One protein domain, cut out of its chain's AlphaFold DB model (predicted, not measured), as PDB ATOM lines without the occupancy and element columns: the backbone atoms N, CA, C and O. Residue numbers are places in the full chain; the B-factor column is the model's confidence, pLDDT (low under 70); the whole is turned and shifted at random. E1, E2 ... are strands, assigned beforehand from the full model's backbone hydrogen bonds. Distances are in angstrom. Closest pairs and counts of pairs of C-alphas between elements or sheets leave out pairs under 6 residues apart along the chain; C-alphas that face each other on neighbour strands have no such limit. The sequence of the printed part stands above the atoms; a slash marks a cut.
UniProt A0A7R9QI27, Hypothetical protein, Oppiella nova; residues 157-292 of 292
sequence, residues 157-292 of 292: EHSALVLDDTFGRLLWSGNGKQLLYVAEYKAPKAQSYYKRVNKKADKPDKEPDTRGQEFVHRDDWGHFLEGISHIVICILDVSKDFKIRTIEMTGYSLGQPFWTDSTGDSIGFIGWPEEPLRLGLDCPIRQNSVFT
ATOM      1  N   GLU A 157     182.255 148.374 213.934       93.19
ATOM      2  CA  GLU A 157     182.360 146.998 213.462       93.19
ATOM      3  C   GLU A 157     182.225 145.956 214.582       93.19
ATOM      4  O   GLU A 157     181.682 144.878 214.360       93.19
ATOM      5  N   HIS A 158     182.724 146.252 215.782       93.31
ATOM      6  CA  HIS A 158     182.703 145.327 216.915       93.31
ATOM      7  C   HIS A 158     182.649 146.078 218.248       93.31
ATOM      8  O   HIS A 158     182.745 147.304 218.294       93.31
ATOM      9  N   SER A 159     182.463 145.338 219.339       90.75
ATOM     10  CA  SER A 159     182.456 145.874 220.700       90.75
ATOM     11  C   SER A 159     183.762 145.527 221.432       90.75
ATOM     12  O   SER A 159     184.841 145.798 220.900       90.75
ATOM     13  N   ALA A 160     183.710 144.962 222.639       91.38
ATOM     14  CA  ALA A 160     184.900 144.657 223.430       91.38
ATOM     15  C   ALA A 160     185.759 143.556 222.784       91.38
ATOM     16  O   ALA A 160     185.245 142.634 222.150       91.38
ATOM     17  N   LEU A 161     187.080 143.635 222.961       93.44
ATOM     18  CA  LEU A 161     188.002 142.591 222.516       93.44
ATOM     19  C   LEU A 161     187.931 141.393 223.457       93.44
ATOM     20  O   LEU A 161     187.940 141.541 224.683       93.44
ATOM     21  N   VAL A 162     187.941 140.203 222.865       92.12
ATOM     22  CA  VAL A 162     187.904 138.926 223.573       92.12
ATOM     23  C   VAL A 162     189.321 138.351 223.573       92.12
ATOM     24  O   VAL A 162     189.877 138.019 222.527       92.12
ATOM     25  N   LEU A 163     189.936 138.311 224.757       89.81
ATOM     26  CA  LEU A 163     191.345 137.943 224.970       89.81
ATOM     27  C   LEU A 163     191.510 136.779 225.955       89.81
ATOM     28  O   LEU A 163     192.571 136.623 226.554       89.81
ATOM     29  N   ASP A 164     190.448 136.014 226.178       87.88
ATOM     30  CA  ASP A 164     190.492 134.827 227.017       87.88
ATOM     31  C   ASP A 164     191.238 133.677 226.318       87.88
ATOM     32  O   ASP A 164     191.478 133.699 225.109       87.88
ATOM     33  N   ASP A 165     191.580 132.642 227.080       83.06
ATOM     34  CA  ASP A 165     192.330 131.502 226.549       83.06
ATOM     35  C   ASP A 165     191.476 130.597 225.632       83.06
ATOM     36  O   ASP A 165     192.016 129.930 224.736       83.06
ATOM     37  N   THR A 166     190.149 130.605 225.813       85.62
ATOM     38  CA  THR A 166     189.186 129.759 225.093       85.62
ATOM     39  C   THR A 166     188.944 130.272 223.685       85.62
ATOM     40  O   THR A 166     189.144 129.520 222.734       85.62
ATOM     41  N   PHE A 167     188.552 131.535 223.519       89.81
ATOM     42  CA  PHE A 167     188.229 132.099 222.206       89.81
ATOM     43  C   PHE A 167     189.311 133.036 221.688       89.81
ATOM     44  O   PHE A 167     189.637 133.005 220.498       89.81
ATOM     45  N   GLY A 168     189.860 133.867 222.569       89.94
ATOM     46  CA  GLY A 168     190.716 134.984 222.207       89.94
ATOM     47  C   GLY A 168     191.984 134.587 221.457       89.94
ATOM     48  O   GLY A 168     192.743 133.705 221.856       89.94
ATOM     49  N   ARG A 169     192.262 135.290 220.358       91.69
ATOM     50  CA  ARG A 169     193.564 135.287 219.676       91.69
ATOM     51  C   ARG A 169     193.870 136.697 219.191       91.69
ATOM     52  O   ARG A 169     192.967 137.486 218.936       91.69
ATOM     53  N   LEU A 170     195.155 136.988 219.044       93.00
ATOM     54  CA  LEU A 170     195.679 138.203 218.429       93.00
ATOM     55  C   LEU A 170     196.861 137.741 217.574       93.00
ATOM     56  O   LEU A 170     197.816 137.193 218.121       93.00
ATOM     57  N   LEU A 171     196.786 137.852 216.247       91.06
ATOM     58  CA  LEU A 171     197.751 137.223 215.333       91.06
ATOM     59  C   LEU A 171     197.983 138.066 214.078       91.06
ATOM     60  O   LEU A 171     197.049 138.396 213.353       91.06
ATOM     61  N   TRP A 172     199.243 138.351 213.761       90.44
ATOM     62  CA  TRP A 172     199.602 138.964 212.482       90.44
ATOM     63  C   TRP A 172     199.572 137.942 211.347       90.44
ATOM     64  O   TRP A 172     200.002 136.802 211.525       90.44
ATOM     65  N   SER A 173     199.131 138.377 210.169       89.81
ATOM     66  CA  SER A 173     199.294 137.633 208.923       89.81
ATOM     67  C   SER A 173     200.775 137.406 208.616       89.81
ATOM     68  O   SER A 173     201.639 138.189 209.025       89.81
ATOM     69  N   GLY A 174     201.093 136.366 207.839       83.62
ATOM     70  CA  GLY A 174     202.483 136.072 207.463       83.62
ATOM     71  C   GLY A 174     203.170 137.228 206.719       83.62
ATOM     72  O   GLY A 174     204.356 137.484 206.927       83.62
ATOM     73  N   ASN A 175     202.405 138.001 205.936       83.88
ATOM     74  CA  ASN A 175     202.871 139.214 205.252       83.88
ATOM     75  C   ASN A 175     202.924 140.472 206.154       83.88
ATOM     76  O   ASN A 175     203.410 141.519 205.724       83.88
ATOM     77  N   GLY A 176     202.405 140.391 207.383       87.06
ATOM     78  CA  GLY A 176     202.363 141.466 208.373       87.06
ATOM     79  C   GLY A 176     201.480 142.671 208.039       87.06
ATOM     80  O   GLY A 176     201.608 143.711 208.686       87.06
ATOM     81  N   LYS A 177     200.606 142.574 207.037       89.25
ATOM     82  CA  LYS A 177     199.689 143.656 206.640       89.25
ATOM     83  C   LYS A 177     198.368 143.626 207.396       89.25
ATOM     84  O   LYS A 177     197.693 144.650 207.458       89.25
ATOM     85  N   GLN A 178     197.990 142.470 207.933       92.12
ATOM     86  CA  GLN A 178     196.694 142.256 208.556       92.12
ATOM     87  C   GLN A 178     196.861 141.668 209.953       92.12
ATOM     88  O   GLN A 178     197.726 140.825 210.190       92.12
ATOM     89  N   LEU A 179     196.032 142.129 210.879       93.69
ATOM     90  CA  LEU A 179     195.957 141.637 212.245       93.69
ATOM     91  C   LEU A 179     194.600 140.968 212.447       93.69
ATOM     92  O   LEU A 179     193.561 141.601 212.280       93.69
ATOM     93  N   LEU A 180     194.639 139.694 212.810       94.69
ATOM     94  CA  LEU A 180     193.496 138.848 213.117       94.69
ATOM     95  C   LEU A 180     193.264 138.856 214.625       94.69
ATOM     96  O   LEU A 180     194.198 138.609 215.392       94.69
ATOM     97  N   TYR A 181     192.042 139.151 215.050       95.81
ATOM     98  CA  TYR A 181     191.667 139.151 216.459       95.81
ATOM     99  C   TYR A 181     190.201 138.792 216.666       95.81
ATOM    100  O   TYR A 181     189.445 138.662 215.708       95.81
ATOM    101  N   VAL A 182     189.816 138.606 217.925       96.31
ATOM    102  CA  VAL A 182     188.461 138.216 218.321       96.31
ATOM    103  C   VAL A 182     187.825 139.339 219.135       96.31
ATOM    104  O   VAL A 182     188.486 139.969 219.966       96.31
ATOM    105  N   ALA A 183     186.549 139.608 218.883       95.31
ATOM    106  CA  ALA A 183     185.777 140.619 219.591       95.31
ATOM    107  C   ALA A 183     184.325 140.167 219.769       95.31
ATOM    108  O   ALA A 183     183.843 139.280 219.067       95.31
ATOM    109  N   GLU A 184     183.616 140.796 220.698       93.44
ATOM    110  CA  GLU A 184     182.174 140.622 220.813       93.44
ATOM    111  C   GLU A 184     181.460 141.406 219.700       93.44
ATOM    112  O   GLU A 184     181.786 142.561 219.395       93.44
ATOM    113  N   TYR A 185     180.450 140.773 219.113       91.50
ATOM    114  CA  TYR A 185     179.574 141.361 218.116       91.50
ATOM    115  C   TYR A 185     178.895 142.627 218.635       91.50
ATOM    116  O   TYR A 185     178.252 142.641 219.690       91.50
ATOM    117  N   LYS A 186     178.984 143.708 217.859       89.44
ATOM    118  CA  LYS A 186     178.281 144.948 218.176       89.44
ATOM    119  C   LYS A 186     176.876 144.895 217.598       89.44
ATOM    120  O   LYS A 186     176.663 145.153 216.419       89.44
ATOM    121  N   ALA A 187     175.910 144.608 218.461       80.94
ATOM    122  CA  ALA A 187     174.504 144.671 218.098       80.94
ATOM    123  C   ALA A 187     174.117 146.048 217.522       80.94
ATOM    124  O   ALA A 187     174.517 147.073 218.097       80.94
ATOM    125  N   PRO A 188     173.269 146.100 216.477       78.06
ATOM    126  CA  PRO A 188     172.610 147.333 216.068       78.06
ATOM    127  C   PRO A 188     171.915 148.002 217.255       78.06
ATOM    128  O   PRO A 188     171.399 147.334 218.159       78.06
ATOM    129  N   LYS A 189     171.904 149.339 217.275       70.88
ATOM    130  CA  LYS A 189     171.292 150.085 218.377       70.88
ATOM    131  C   LYS A 189     169.785 149.848 218.360       70.88
ATOM    132  O   LYS A 189     169.063 150.391 217.532       70.88
ATOM    133  N   ALA A 190     169.297 149.079 219.325       67.00
ATOM    134  CA  ALA A 190     167.867 148.902 219.499       67.00
ATOM    135  C   ALA A 190     167.214 150.247 219.862       67.00
ATOM    136  O   ALA A 190     167.602 150.921 220.822       67.00
ATOM    137  N   GLN A 191     166.217 150.663 219.081       67.81
ATOM    138  CA  GLN A 191     165.450 151.875 219.359       67.81
ATOM    139  C   GLN A 191     164.251 151.557 220.253       67.81
ATOM    140  O   GLN A 191     163.507 150.616 219.988       67.81
ATOM    141  N   SER A 192     163.991 152.386 221.265       68.19
ATOM    142  CA  SER A 192     162.753 152.299 222.050       68.19
ATOM    143  C   SER A 192     161.515 152.515 221.173       68.19
ATOM    144  O   SER A 192     161.521 153.355 220.268       68.19
ATOM    145  N   TYR A 193     160.400 151.853 221.496       69.75
ATOM    146  CA  TYR A 193     159.111 152.159 220.864       69.75
ATOM    147  C   TYR A 193     158.670 153.612 221.085       69.75
ATOM    148  O   TYR A 193     157.999 154.180 220.219       69.75
ATOM    149  N   TYR A 194     159.070 154.210 222.210       71.06
ATOM    150  CA  TYR A 194     158.584 155.510 222.675       71.06
ATOM    151  C   TYR A 194     159.466 156.695 222.251       71.06
ATOM    152  O   TYR A 194     159.033 157.846 222.341       71.06
ATOM    153  N   LYS A 195     160.683 156.448 221.746       68.69
ATOM    154  CA  LYS A 195     161.549 157.513 221.216       68.69
ATOM    155  C   LYS A 195     161.046 157.950 219.836       68.69
ATOM    156  O   LYS A 195     160.923 157.145 218.918       68.69
ATOM    157  N   ARG A 196     160.743 159.246 219.675       59.38
ATOM    158  CA  ARG A 196     160.373 159.828 218.373       59.38
ATOM    159  C   ARG A 196     161.601 159.840 217.459       59.38
ATOM    160  O   ARG A 196     162.549 160.575 217.713       59.38
ATOM    161  N   VAL A 197     161.572 159.037 216.398       58.94
ATOM    162  CA  VAL A 197     162.638 158.986 215.387       58.94
ATOM    163  C   VAL A 197     162.569 160.248 214.525       58.94
ATOM    164  O   VAL A 197     161.609 160.453 213.779       58.94
ATOM    165  N   ASN A 198     163.580 161.113 214.618       54.75
ATOM    166  CA  ASN A 198     163.743 162.229 213.688       54.75
ATOM    167  C   ASN A 198     164.271 161.683 212.352       54.75
ATOM    168  O   ASN A 198     165.473 161.504 212.193       54.75
ATOM    169  N   LYS A 199     163.376 161.461 211.380       54.91
ATOM    170  CA  LYS A 199     163.647 160.912 210.028       54.91
ATOM    171  C   LYS A 199     164.615 161.721 209.131       54.91
ATOM    172  O   LYS A 199     164.604 161.549 207.919       54.91
ATOM    173  N   LYS A 200     165.399 162.666 209.662       44.53
ATOM    174  CA  LYS A 200     166.220 163.597 208.859       44.53
ATOM    175  C   LYS A 200     167.712 163.249 208.775       44.53
ATOM    176  O   LYS A 200     168.444 164.016 208.163       44.53
ATOM    177  N   ALA A 201     168.175 162.138 209.352       45.62
ATOM    178  CA  ALA A 201     169.612 161.836 209.416       45.62
ATOM    179  C   ALA A 201     170.004 160.387 209.069       45.62
ATOM    180  O   ALA A 201     171.138 159.994 209.344       45.62
ATOM    181  N   ASP A 202     169.120 159.603 208.451       45.84
ATOM    182  CA  ASP A 202     169.459 158.228 208.082       45.84
ATOM    183  C   ASP A 202     170.221 158.219 206.754       45.84
ATOM    184  O   ASP A 202     169.669 158.436 205.675       45.84
ATOM    185  N   LYS A 203     171.537 158.005 206.852       49.28
ATOM    186  CA  LYS A 203     172.352 157.566 205.717       49.28
ATOM    187  C   LYS A 203     171.841 156.182 205.276       49.28
ATOM    188  O   LYS A 203     171.587 155.354 206.149       49.28
ATOM    189  N   PRO A 204     171.730 155.904 203.968       45.03
ATOM    190  CA  PRO A 204     171.060 154.710 203.438       45.03
ATOM    191  C   PRO A 204     171.745 153.359 203.735       45.03
ATOM    192  O   PRO A 204     171.160 152.331 203.421       45.03
ATOM    193  N   ASP A 205     172.928 153.344 204.360       45.75
ATOM    194  CA  ASP A 205     173.744 152.131 204.549       45.75
ATOM    195  C   ASP A 205     173.745 151.563 205.983       45.75
ATOM    196  O   ASP A 205     174.539 150.673 206.283       45.75
ATOM    197  N   LYS A 206     172.913 152.068 206.905       51.75
ATOM    198  CA  LYS A 206     172.801 151.467 208.247       51.75
ATOM    199  C   LYS A 206     171.719 150.393 208.269       51.75
ATOM    200  O   LYS A 206     170.596 150.646 207.839       51.75
ATOM    201  N   GLU A 207     172.071 149.214 208.789       52.84
ATOM    202  CA  GLU A 207     171.108 148.156 209.104       52.84
ATOM    203  C   GLU A 207     169.927 148.730 209.898       52.84
ATOM    204  O   GLU A 207     170.118 149.631 210.721       52.84
ATOM    205  N   PRO A 208     168.697 148.256 209.636       53.09
ATOM    206  CA  PRO A 208     167.509 148.830 210.241       53.09
ATOM    207  C   PRO A 208     167.577 148.683 211.762       53.09
ATOM    208  O   PRO A 208     167.595 147.569 212.281       53.09
ATOM    209  N   ASP A 209     167.570 149.812 212.472       58.47
ATOM    210  CA  ASP A 209     167.457 149.828 213.928       58.47
ATOM    211  C   ASP A 209     166.240 148.983 214.348       58.47
ATOM    212  O   ASP A 209     165.093 149.271 213.978       58.47
ATOM    213  N   THR A 210     166.473 147.919 215.122       65.81
ATOM    214  CA  THR A 210     165.404 147.015 215.550       65.81
ATOM    215  C   THR A 210     164.584 147.671 216.656       65.81
ATOM    216  O   THR A 210     164.868 147.609 217.855       65.81
ATOM    217  N   ARG A 211     163.536 148.375 216.229       71.69
ATOM    218  CA  ARG A 211     162.606 149.062 217.122       71.69
ATOM    219  C   ARG A 211     161.947 148.070 218.083       71.69
ATOM    220  O   ARG A 211     161.351 147.087 217.655       71.69
ATOM    221  N   GLY A 212     162.009 148.378 219.374       69.25
ATOM    222  CA  GLY A 212     161.401 147.595 220.443       69.25
ATOM    223  C   GLY A 212     162.295 146.552 221.092       69.25
ATOM    224  O   GLY A 212     161.869 145.934 222.061       69.25
ATOM    225  N   GLN A 213     163.519 146.359 220.598       73.81
ATOM    226  CA  GLN A 213     164.416 145.318 221.107       73.81
ATOM    227  C   GLN A 213     165.355 145.801 222.223       73.81
ATOM    228  O   GLN A 213     166.317 145.120 222.557       73.81
ATOM    229  N   GLU A 214     165.092 146.971 222.817       72.62
ATOM    230  CA  GLU A 214     165.997 147.601 223.793       72.62
ATOM    231  C   GLU A 214     166.172 146.784 225.083       72.62
ATOM    232  O   GLU A 214     167.199 146.895 225.746       72.62
ATOM    233  N   PHE A 215     165.193 145.933 225.403       72.19
ATOM    234  CA  PHE A 215     165.189 145.070 226.586       72.19
ATOM    235  C   PHE A 215     165.248 143.577 226.241       72.19
ATOM    236  O   PHE A 215     164.948 142.744 227.094       72.19
ATOM    237  N   VAL A 216     165.591 143.212 224.998       78.31
ATOM    238  CA  VAL A 216     165.771 141.798 224.644       78.31
ATOM    239  C   VAL A 216     167.011 141.287 225.363       78.31
ATOM    240  O   VAL A 216     168.127 141.720 225.080       78.31
ATOM    241  N   HIS A 217     166.797 140.376 226.311       77.56
ATOM    242  CA  HIS A 217     167.887 139.690 226.983       77.56
ATOM    243  C   HIS A 217     168.638 138.816 225.978       77.56
ATOM    244  O   HIS A 217     168.024 138.156 225.138       77.56
ATOM    245  N   ARG A 218     169.966 138.844 226.058       78.69
ATOM    246  CA  ARG A 218     170.851 137.989 225.274       78.69
ATOM    247  C   ARG A 218     171.683 137.197 226.254       78.69
ATOM    248  O   ARG A 218     172.425 137.799 227.028       78.69
ATOM    249  N   ASP A 219     171.533 135.885 226.198       83.06
ATOM    250  CA  ASP A 219     172.292 134.984 227.047       83.06
ATOM    251  C   ASP A 219     173.784 135.117 226.721       83.06
ATOM    252  O   ASP A 219     174.182 135.196 225.553       83.06
ATOM    253  N   ASP A 220     174.621 135.155 227.749       86.94
ATOM    254  CA  ASP A 220     176.069 135.156 227.593       86.94
ATOM    255  C   ASP A 220     176.652 133.742 227.747       86.94
ATOM    256  O   ASP A 220     175.954 132.760 228.018       86.94
ATOM    257  N   TRP A 221     177.954 133.620 227.504       85.88
ATOM    258  CA  TRP A 221     178.699 132.373 227.681       85.88
ATOM    259  C   TRP A 221     178.922 132.005 229.163       85.88
ATOM    260  O   TRP A 221     179.324 130.873 229.454       85.88
ATOM    261  N   GLY A 222     178.612 132.915 230.094       82.12
ATOM    262  CA  GLY A 222     178.693 132.729 231.542       82.12
ATOM    263  C   GLY A 222     180.098 132.434 232.081       82.12
ATOM    264  O   GLY A 222     181.105 132.587 231.392       82.12
ATOM    265  N   HIS A 223     180.175 131.974 233.334       78.12
ATOM    266  CA  HIS A 223     181.419 131.605 234.034       78.12
ATOM    267  C   HIS A 223     182.528 132.673 233.943       78.12
ATOM    268  O   HIS A 223     182.404 133.753 234.505       78.12
ATOM    269  N   PHE A 224     183.642 132.376 233.267       72.69
ATOM    270  CA  PHE A 224     184.761 133.307 233.081       72.69
ATOM    271  C   PHE A 224     184.584 134.225 231.858       72.69
ATOM    272  O   PHE A 224     185.484 134.993 231.528       72.69
ATOM    273  N   LEU A 225     183.434 134.132 231.186       80.25
ATOM    274  CA  LEU A 225     183.073 134.791 229.928       80.25
ATOM    275  C   LEU A 225     181.735 135.541 230.059       80.25
ATOM    276  O   LEU A 225     180.997 135.703 229.086       80.25
ATOM    277  N   GLU A 226     181.425 135.992 231.276       79.50
ATOM    278  CA  GLU A 226     180.272 136.848 231.565       79.50
ATOM    279  C   GLU A 226     180.272 138.092 230.668       79.50
ATOM    280  O   GLU A 226     181.299 138.747 230.460       79.50
ATOM    281  N   GLY A 227     179.095 138.425 230.143       79.69
ATOM    282  CA  GLY A 227     178.902 139.557 229.245       79.69
ATOM    283  C   GLY A 227     179.382 139.345 227.810       79.69
ATOM    284  O   GLY A 227     179.240 140.276 227.028       79.69
ATOM    285  N   ILE A 228     179.912 138.171 227.444       85.44
ATOM    286  CA  ILE A 228     180.217 137.821 226.050       85.44
ATOM    287  C   ILE A 228     179.036 137.029 225.501       85.44
ATOM    288  O   ILE A 228     178.769 135.922 225.960       85.44
ATOM    289  N   SER A 229     178.327 137.586 224.521       86.94
ATOM    290  CA  SER A 229     177.126 136.959 223.951       86.94
ATOM    291  C   SER A 229     177.377 136.284 222.601       86.94
ATOM    292  O   SER A 229     177.185 135.080 222.458       86.94
ATOM    293  N   HIS A 230     177.811 137.047 221.603       91.62
ATOM    294  CA  HIS A 230     178.079 136.563 220.252       91.62
ATOM    295  C   HIS A 230     179.486 136.988 219.847       91.62
ATOM    296  O   HIS A 230     179.840 138.161 219.977       91.62
ATOM    297  N   ILE A 231     180.303 136.039 219.396       93.88
ATOM    298  CA  ILE A 231     181.724 136.279 219.135       93.88
ATOM    299  C   ILE A 231     181.983 136.333 217.634       93.88
ATOM    300  O   ILE A 231     181.625 135.412 216.899       93.88
ATOM    301  N   VAL A 232     182.671 137.391 217.209       96.06
ATOM    302  CA  VAL A 232     183.084 137.618 215.824       96.06
ATOM    303  C   VAL A 232     184.597 137.655 215.692       96.06
ATOM    304  O   VAL A 232     185.340 138.014 216.610       96.06
ATOM    305  N   ILE A 233     185.057 137.336 214.487       96.94
ATOM    306  CA  ILE A 233     186.454 137.495 214.103       96.94
ATOM    307  C   ILE A 233     186.608 138.838 213.408       96.94
ATOM    308  O   ILE A 233     185.804 139.216 212.559       96.94
ATOM    309  N   CYS A 234     187.658 139.563 213.752       96.88
ATOM    310  CA  CYS A 234     187.985 140.854 213.178       96.88
ATOM    311  C   CYS A 234     189.341 140.797 212.470       96.88
ATOM    312  O   CYS A 234     190.299 140.192 212.955       96.88
ATOM    313  N   ILE A 235     189.426 141.473 211.328       96.00
ATOM    314  CA  ILE A 235     190.642 141.637 210.535       96.00
ATOM    315  C   ILE A 235     190.909 143.133 210.388       96.00
ATOM    316  O   ILE A 235     190.186 143.833 209.675       96.00
ATOM    317  N   LEU A 236     191.972 143.613 211.025       95.44
ATOM    318  CA  LEU A 236     192.480 144.973 210.870       95.44
ATOM    319  C   LEU A 236     193.542 145.002 209.767       95.44
ATOM    320  O   LEU A 236     194.585 144.365 209.893       95.44
ATOM    321  N   ASP A 237     193.302 145.756 208.695       94.00
ATOM    322  CA  ASP A 237     194.230 145.892 207.569       94.00
ATOM    323  C   ASP A 237     195.036 147.195 207.666       94.00
ATOM    324  O   ASP A 237     194.545 148.286 207.375       94.00
ATOM    325  N   VAL A 238     196.307 147.074 208.046       91.94
ATOM    326  CA  VAL A 238     197.237 148.204 208.205       91.94
ATOM    327  C   VAL A 238     197.609 148.820 206.854       91.94
ATOM    328  O   VAL A 238     197.906 150.007 206.775       91.94
ATOM    329  N   SER A 239     197.558 148.041 205.769       90.00
ATOM    330  CA  SER A 239     197.854 148.543 204.420       90.00
ATOM    331  C   SER A 239     196.710 149.355 203.809       90.00
ATOM    332  O   SER A 239     196.930 150.107 202.861       90.00
ATOM    333  N   LYS A 240     195.499 149.227 204.361       92.06
ATOM    334  CA  LYS A 240     194.286 149.931 203.926       92.06
ATOM    335  C   LYS A 240     193.803 150.910 204.994       92.06
ATOM    336  O   LYS A 240     192.641 150.863 205.382       92.06
ATOM    337  N   ASP A 241     194.714 151.757 205.473       92.50
ATOM    338  CA  ASP A 241     194.440 152.803 206.473       92.50
ATOM    339  C   ASP A 241     193.726 152.275 207.729       92.50
ATOM    340  O   ASP A 241     192.748 152.840 208.210       92.50
ATOM    341  N   PHE A 242     194.202 151.142 208.256       93.44
ATOM    342  CA  PHE A 242     193.663 150.531 209.476       93.44
ATOM    343  C   PHE A 242     192.166 150.191 209.384       93.44
ATOM    344  O   PHE A 242     191.453 150.234 210.386       93.44
ATOM    345  N   LYS A 243     191.677 149.831 208.191       95.38
ATOM    346  CA  LYS A 243     190.287 149.404 208.003       95.38
ATOM    347  C   LYS A 243     190.024 148.073 208.706       95.38
ATOM    348  O   LYS A 243     190.767 147.109 208.512       95.38
ATOM    349  N   ILE A 244     188.928 148.013 209.456       96.38
ATOM    350  CA  ILE A 244     188.459 146.808 210.140       96.38
ATOM    351  C   ILE A 244     187.416 146.107 209.264       96.38
ATOM    352  O   ILE A 244     186.616 146.739 208.574       96.38
ATOM    353  N   ARG A 245     187.467 144.777 209.246       95.19
ATOM    354  CA  ARG A 245     186.451 143.900 208.659       95.19
ATOM    355  C   ARG A 245     186.074 142.843 209.681       95.19
ATOM    356  O   ARG A 245     186.955 142.368 210.394       95.19
ATOM    357  N   THR A 246     184.808 142.462 209.718       96.25
ATOM    358  CA  THR A 246     184.297 141.431 210.621       96.25
ATOM    359  C   THR A 246     183.787 140.229 209.849       96.25
ATOM    360  O   THR A 246     183.323 140.346 208.715       96.25
ATOM    361  N   ILE A 247     183.936 139.063 210.465       95.56
ATOM    362  CA  ILE A 247     183.409 137.787 210.003       95.56
ATOM    363  C   ILE A 247     182.524 137.263 211.124       95.56
ATOM    364  O   ILE A 247     182.954 137.157 212.274       95.56
ATOM    365  N   GLU A 248     181.289 136.958 210.757       94.25
ATOM    366  CA  GLU A 248     180.217 136.511 211.634       94.25
ATOM    367  C   GLU A 248     179.556 135.281 211.010       94.25
ATOM    368  O   GLU A 248     179.501 135.150 209.783       94.25
ATOM    369  N   MET A 249     179.046 134.381 211.848       92.75
ATOM    370  CA  MET A 249     178.240 133.252 211.405       92.75
ATOM    371  C   MET A 249     177.065 133.061 212.358       92.75
ATOM    372  O   MET A 249     177.240 132.775 213.539       92.75
ATOM    373  N   THR A 250     175.847 133.194 211.836       90.44
ATOM    374  CA  THR A 250     174.631 133.093 212.646       90.44
ATOM    375  C   THR A 250     174.547 131.743 213.364       90.44
ATOM    376  O   THR A 250     174.699 130.688 212.747       90.44
ATOM    377  N   GLY A 251     174.277 131.782 214.671       90.38
ATOM    378  CA  GLY A 251     174.164 130.592 215.520       90.38
ATOM    379  C   GLY A 251     175.501 130.000 215.971       90.38
ATOM    380  O   GLY A 251     175.495 128.974 216.653       90.38
ATOM    381  N   TYR A 252     176.627 130.633 215.622       93.00
ATOM    382  CA  TYR A 252     177.958 130.211 216.037       93.00
ATOM    383  C   TYR A 252     178.780 131.374 216.588       93.00
ATOM    384  O   TYR A 252     178.959 132.388 215.922       93.00
ATOM    385  N   SER A 253     179.391 131.177 217.752       93.50
ATOM    386  CA  SER A 253     180.454 132.060 218.227       93.50
ATOM    387  C   SER A 253     181.791 131.613 217.649       93.50
ATOM    388  O   SER A 253     182.165 130.440 217.752       93.50
ATOM    389  N   LEU A 254     182.501 132.548 217.020       95.31
ATOM    390  CA  LEU A 254     183.737 132.279 216.295       95.31
ATOM    391  C   LEU A 254     184.957 132.605 217.155       95.31
ATOM    392  O   LEU A 254     185.165 133.748 217.545       95.31
ATOM    393  N   GLY A 255     185.803 131.615 217.416       93.31
ATOM    394  CA  GLY A 255     187.005 131.789 218.224       93.31
ATOM    395  C   GLY A 255     188.200 131.025 217.676       93.31
ATOM    396  O   GLY A 255     188.134 130.342 216.654       93.31
ATOM    397  N   GLN A 256     189.326 131.173 218.365       93.81
ATOM    398  CA  GLN A 256     190.611 130.582 217.997       93.81
ATOM    399  C   GLN A 256     190.980 130.750 216.510       93.81
ATOM    400  O   GLN A 256     191.380 129.774 215.870       93.81
ATOM    401  N   PRO A 257     190.855 131.958 215.931       95.12
ATOM    402  CA  PRO A 257     191.183 132.151 214.532       95.12
ATOM    403  C   PRO A 257     192.688 131.980 214.295       95.12
ATOM    404  O   PRO A 257     193.513 132.276 215.165       95.12
ATOM    405  N   PHE A 258     193.050 131.526 213.101       93.81
ATOM    406  CA  PHE A 258     194.427 131.343 212.658       93.81
ATOM    407  C   PHE A 258     194.558 131.638 211.162       93.81
ATOM    408  O   PHE A 258     193.603 131.528 210.401       93.81
ATOM    409  N   TRP A 259     195.759 132.005 210.727       92.38
ATOM    410  CA  TRP A 259     196.070 132.145 209.305       92.38
ATOM    411  C   TRP A 259     196.352 130.762 208.713       92.38
ATOM    412  O   TRP A 259     197.190 130.030 209.243       92.38
ATOM    413  N   THR A 260     195.657 130.396 207.638       91.44
ATOM    414  CA  THR A 260     195.844 129.107 206.940       91.44
ATOM    415  C   THR A 260     197.027 129.139 205.981       91.44
ATOM    416  O   THR A 260     197.640 128.104 205.722       91.44
ATOM    417  N   ASP A 261     197.383 130.323 205.482       85.25
ATOM    418  CA  ASP A 261     198.516 130.532 204.590       85.25
ATOM    419  C   ASP A 261     199.518 131.562 205.137       85.25
ATOM    420  O   ASP A 261     199.269 132.333 206.066       85.25
ATOM    421  N   SER A 262     200.713 131.565 204.545       76.12
ATOM    422  CA  SER A 262     201.730 132.579 204.828       76.12
ATOM    423  C   SER A 262     201.484 133.895 204.086       76.12
ATOM    424  O   SER A 262     202.138 134.894 204.393       76.12
ATOM    425  N   THR A 263     200.609 133.902 203.076       79.00
ATOM    426  CA  THR A 263     200.348 135.084 202.247       79.00
ATOM    427  C   THR A 263     199.411 136.067 202.937       79.00
ATOM    428  O   THR A 263     199.521 137.261 202.668       79.00
ATOM    429  N   GLY A 264     198.622 135.611 203.911       80.25
ATOM    430  CA  GLY A 264     197.622 136.389 204.630       80.25
ATOM    431  C   GLY A 264     196.308 136.533 203.866       80.25
ATOM    432  O   GLY A 264     195.661 137.564 204.020       80.25
ATOM    433  N   ASP A 265     195.953 135.566 203.017       86.19
ATOM    434  CA  ASP A 265     194.763 135.657 202.158       86.19
ATOM    435  C   ASP A 265     193.598 134.805 202.673       86.19
ATOM    436  O   ASP A 265     192.437 135.147 202.448       86.19
ATOM    437  N   SER A 266     193.903 133.726 203.395       91.38
ATOM    438  CA  SER A 266     192.917 132.829 203.990       91.38
ATOM    439  C   SER A 266     193.099 132.694 205.506       91.38
ATOM    440  O   SER A 266     194.209 132.796 206.044       91.38
ATOM    441  N   ILE A 267     191.981 132.489 206.201       95.44
ATOM    442  CA  ILE A 267     191.942 132.253 207.644       95.44
ATOM    443  C   ILE A 267     191.128 130.998 207.933       95.44
ATOM    444  O   ILE A 267     190.195 130.685 207.209       95.44
ATOM    445  N   GLY A 268     191.445 130.321 209.026       96.06
ATOM    446  CA  GLY A 268     190.585 129.314 209.628       96.06
ATOM    447  C   GLY A 268     190.195 129.721 211.040       96.06
ATOM    448  O   GLY A 268     190.810 130.607 211.639       96.06
ATOM    449  N   PHE A 269     189.159 129.093 211.577       96.12
ATOM    450  CA  PHE A 269     188.688 129.331 212.939       96.12
ATOM    451  C   PHE A 269     187.882 128.153 213.470       96.12
ATOM    452  O   PHE A 269     187.485 127.256 212.727       96.12
ATOM    453  N   ILE A 270     187.632 128.168 214.775       95.25
ATOM    454  CA  ILE A 270     186.747 127.216 215.435       95.25
ATOM    455  C   ILE A 270     185.420 127.922 215.707       95.25
ATOM    456  O   ILE A 270     185.388 129.021 216.258       95.25
ATOM    457  N   GLY A 271     184.319 127.308 215.288       94.50
ATOM    458  CA  GLY A 271     182.971 127.771 215.592       94.50
ATOM    459  C   GLY A 271     182.336 126.895 216.663       94.50
ATOM    460  O   GLY A 271     182.346 125.664 216.553       94.50
ATOM    461  N   TRP A 272     181.743 127.534 217.667       92.88
ATOM    462  CA  TRP A 272     180.934 126.869 218.681       92.88
ATOM    463  C   TRP A 272     179.457 127.178 218.458       92.88
ATOM    464  O   TRP A 272     179.111 128.360 218.416       92.88
ATOM    465  N   PRO A 273     178.589 126.160 218.342       92.00
ATOM    466  CA  PRO A 273     177.156 126.385 218.270       92.00
ATOM    467  C   PRO A 273     176.672 127.032 219.572       92.00
ATOM    468  O   PRO A 273     177.049 126.613 220.671       92.00
ATOM    469  N   GLU A 274     175.853 128.070 219.434       89.88
ATOM    470  CA  GLU A 274     175.316 128.833 220.569       89.88
ATOM    471  C   GLU A 274     174.100 128.157 221.194       89.88
ATOM    472  O   GLU A 274     173.882 128.247 222.397       89.88
ATOM    473  N   GLU A 275     173.337 127.441 220.374       86.50
ATOM    474  CA  GLU A 275     172.123 126.736 220.765       86.50
ATOM    475  C   GLU A 275     172.327 125.216 220.653       86.50
ATOM    476  O   GLU A 275     173.024 124.757 219.741       86.50
ATOM    477  N   PRO A 276     171.727 124.406 221.549       80.62
ATOM    478  CA  PRO A 276     170.772 124.788 222.602       80.62
ATOM    479  C   PRO A 276     171.415 125.235 223.929       80.62
ATOM    480  O   PRO A 276     170.710 125.477 224.905       80.62
ATOM    481  N   LEU A 277     172.748 125.233 224.030       76.75
ATOM    482  CA  LEU A 277     173.461 125.481 225.284       76.75
ATOM    483  C   LEU A 277     174.670 126.381 225.028       76.75
ATOM    484  O   LEU A 277     175.604 125.963 224.345       76.75
ATOM    485  N   ARG A 278     174.691 127.570 225.646       77.12
ATOM    486  CA  ARG A 278     175.867 128.462 225.698       77.12
ATOM    487  C   ARG A 278     176.839 128.075 226.813       77.12
ATOM    488  O   ARG A 278     178.050 128.160 226.634       77.12
ATOM    489  N   LEU A 279     176.341 127.546 227.927       74.31
ATOM    490  CA  LEU A 279     177.152 127.164 229.087       74.31
ATOM    491  C   LEU A 279     177.950 125.866 228.871       74.31
ATOM    492  O   LEU A 279     177.625 125.046 228.015       74.31
ATOM    493  N   GLY A 280     178.996 125.671 229.680       67.94
ATOM    494  CA  GLY A 280     179.775 124.427 229.705       67.94
ATOM    495  C   GLY A 280     180.893 124.353 228.663       67.94
ATOM    496  O   GLY A 280     181.110 123.298 228.076       67.94
ATOM    497  N   LEU A 281     181.607 125.452 228.397       74.75
ATOM    498  CA  LEU A 281     182.827 125.421 227.566       74.75
ATOM    499  C   LEU A 281     183.900 124.477 228.123       74.75
ATOM    500  O   LEU A 281     184.584 123.817 227.348       74.75
ATOM    501  N   ASP A 282     183.963 124.334 229.447       71.75
ATOM    502  CA  ASP A 282     184.872 123.406 230.125       71.75
ATOM    503  C   ASP A 282     184.444 121.930 230.000       71.75
ATOM    504  O   ASP A 282     185.128 121.033 230.494       71.75
ATOM    505  N   CYS A 283     183.311 121.636 229.345       72.31
ATOM    506  CA  CYS A 283     182.883 120.263 229.104       72.31
ATOM    507  C   CYS A 283     183.631 119.665 227.898       72.31
ATOM    508  O   CYS A 283     183.434 120.118 226.769       72.31
ATOM    509  N   PRO A 284     184.395 118.571 228.072       70.62
ATOM    510  CA  PRO A 284     185.204 117.979 227.001       70.62
ATOM    511  C   PRO A 284     184.383 117.359 225.856       70.62
ATOM    512  O   PRO A 284     184.938 117.027 224.814       70.62
ATOM    513  N   ILE A 285     183.070 117.190 226.037       78.19
ATOM    514  CA  ILE A 285     182.143 116.619 225.041       78.19
ATOM    515  C   ILE A 285     181.474 117.731 224.209       78.19
ATOM    516  O   ILE A 285     180.650 117.464 223.333       78.19
ATOM    517  N   ARG A 286     181.808 119.003 224.460       83.44
ATOM    518  CA  ARG A 286     181.188 120.113 223.747       83.44
ATOM    519  C   ARG A 286     181.555 120.091 222.266       83.44
ATOM    520  O   ARG A 286     182.728 120.084 221.900       83.44
ATOM    521  N   GLN A 287     180.529 120.135 221.422       86.00
ATOM    522  CA  GLN A 287     180.703 120.200 219.978       86.00
ATOM    523  C   GLN A 287     181.321 121.534 219.560       86.00
ATOM    524  O   GLN A 287     180.944 122.600 220.048       86.00
ATOM    525  N   ASN A 288     182.260 121.449 218.632       89.94
ATOM    526  CA  ASN A 288     182.830 122.566 217.902       89.94
ATOM    527  C   ASN A 288     183.228 122.071 216.507       89.94
ATOM    528  O   ASN A 288     183.356 120.863 216.283       89.94
ATOM    529  N   SER A 289     183.389 123.003 215.577       92.62
ATOM    530  CA  SER A 289     183.739 122.699 214.191       92.62
ATOM    531  C   SER A 289     184.837 123.633 213.715       92.62
ATOM    532  O   SER A 289     184.845 124.813 214.062       92.62
ATOM    533  N   VAL A 290     185.757 123.112 212.906       94.88
ATOM    534  CA  VAL A 290     186.771 123.924 212.224       94.88
ATOM    535  C   VAL A 290     186.202 124.401 210.892       94.88
ATOM    536  O   VAL A 290     185.665 123.604 210.124       94.88
ATOM    537  N   PHE A 291     186.359 125.691 210.624       92.94
ATOM    538  CA  PHE A 291     185.984 126.356 209.381       92.94
ATOM    539  C   PHE A 291     187.229 127.005 208.762       92.94
ATOM    540  O   PHE A 291     188.162 127.366 209.484       92.94
ATOM    541  N   THR A 292     187.248 127.132 207.436       87.56
ATOM    542  CA  THR A 292     188.338 127.710 206.628       87.56
ATOM    543  C   THR A 292     187.768 128.486 205.457       87.56
ATOM    544  O   THR A 292     186.745 127.995 204.926       87.56
TER     545      THR A 292
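AT A GLANCE: This is residues 157 to 292 of the 292 residues of the protein "Hypothetical protein" of Oppiella nova (UniProt A0A7R9QI27). This is a small sandwich with little regular structure: the strongly twisted sheet E1 to E5 faces the sheet E6, E7, E8, and a loop, residues 196 to 205, sticks out. All strand, its eight named strands in antiparallel pairs hold 45 of 136 printed residues. It is only just compact, close to loose, radius of gyration of the C-alphas 17.1 A, spanning 51 by 40 by 21 A.

HOW THE PARTS SIT: E1, residues 158 to 161, and E2, 170 to 172, lie on one side of E3, 178 to 185, and E4, 231 to 237, on the other side. E2, E3, E4 and E5, 243 to 247, form a meander of antiparallel hairpins, N 181 and O 234 within hydrogen-bond range at 2.9 A. E6, 252 to 259, E7, 267 to 273, and E8, 289 to 291, form another, N 255 and O 270 at 2.9 A.

IN THESE COORDINATES: E1 begins at C-alpha 158 (182.703, 145.327, 216.915); E8 ends at C-alpha 291 (185.984, 126.356, 209.381).

THE WHOLE: The printed part has no cut; links E3 to E4 and E7 to E8 are long. pLDDT is under 70 in 22 residues, among them 195 to 210.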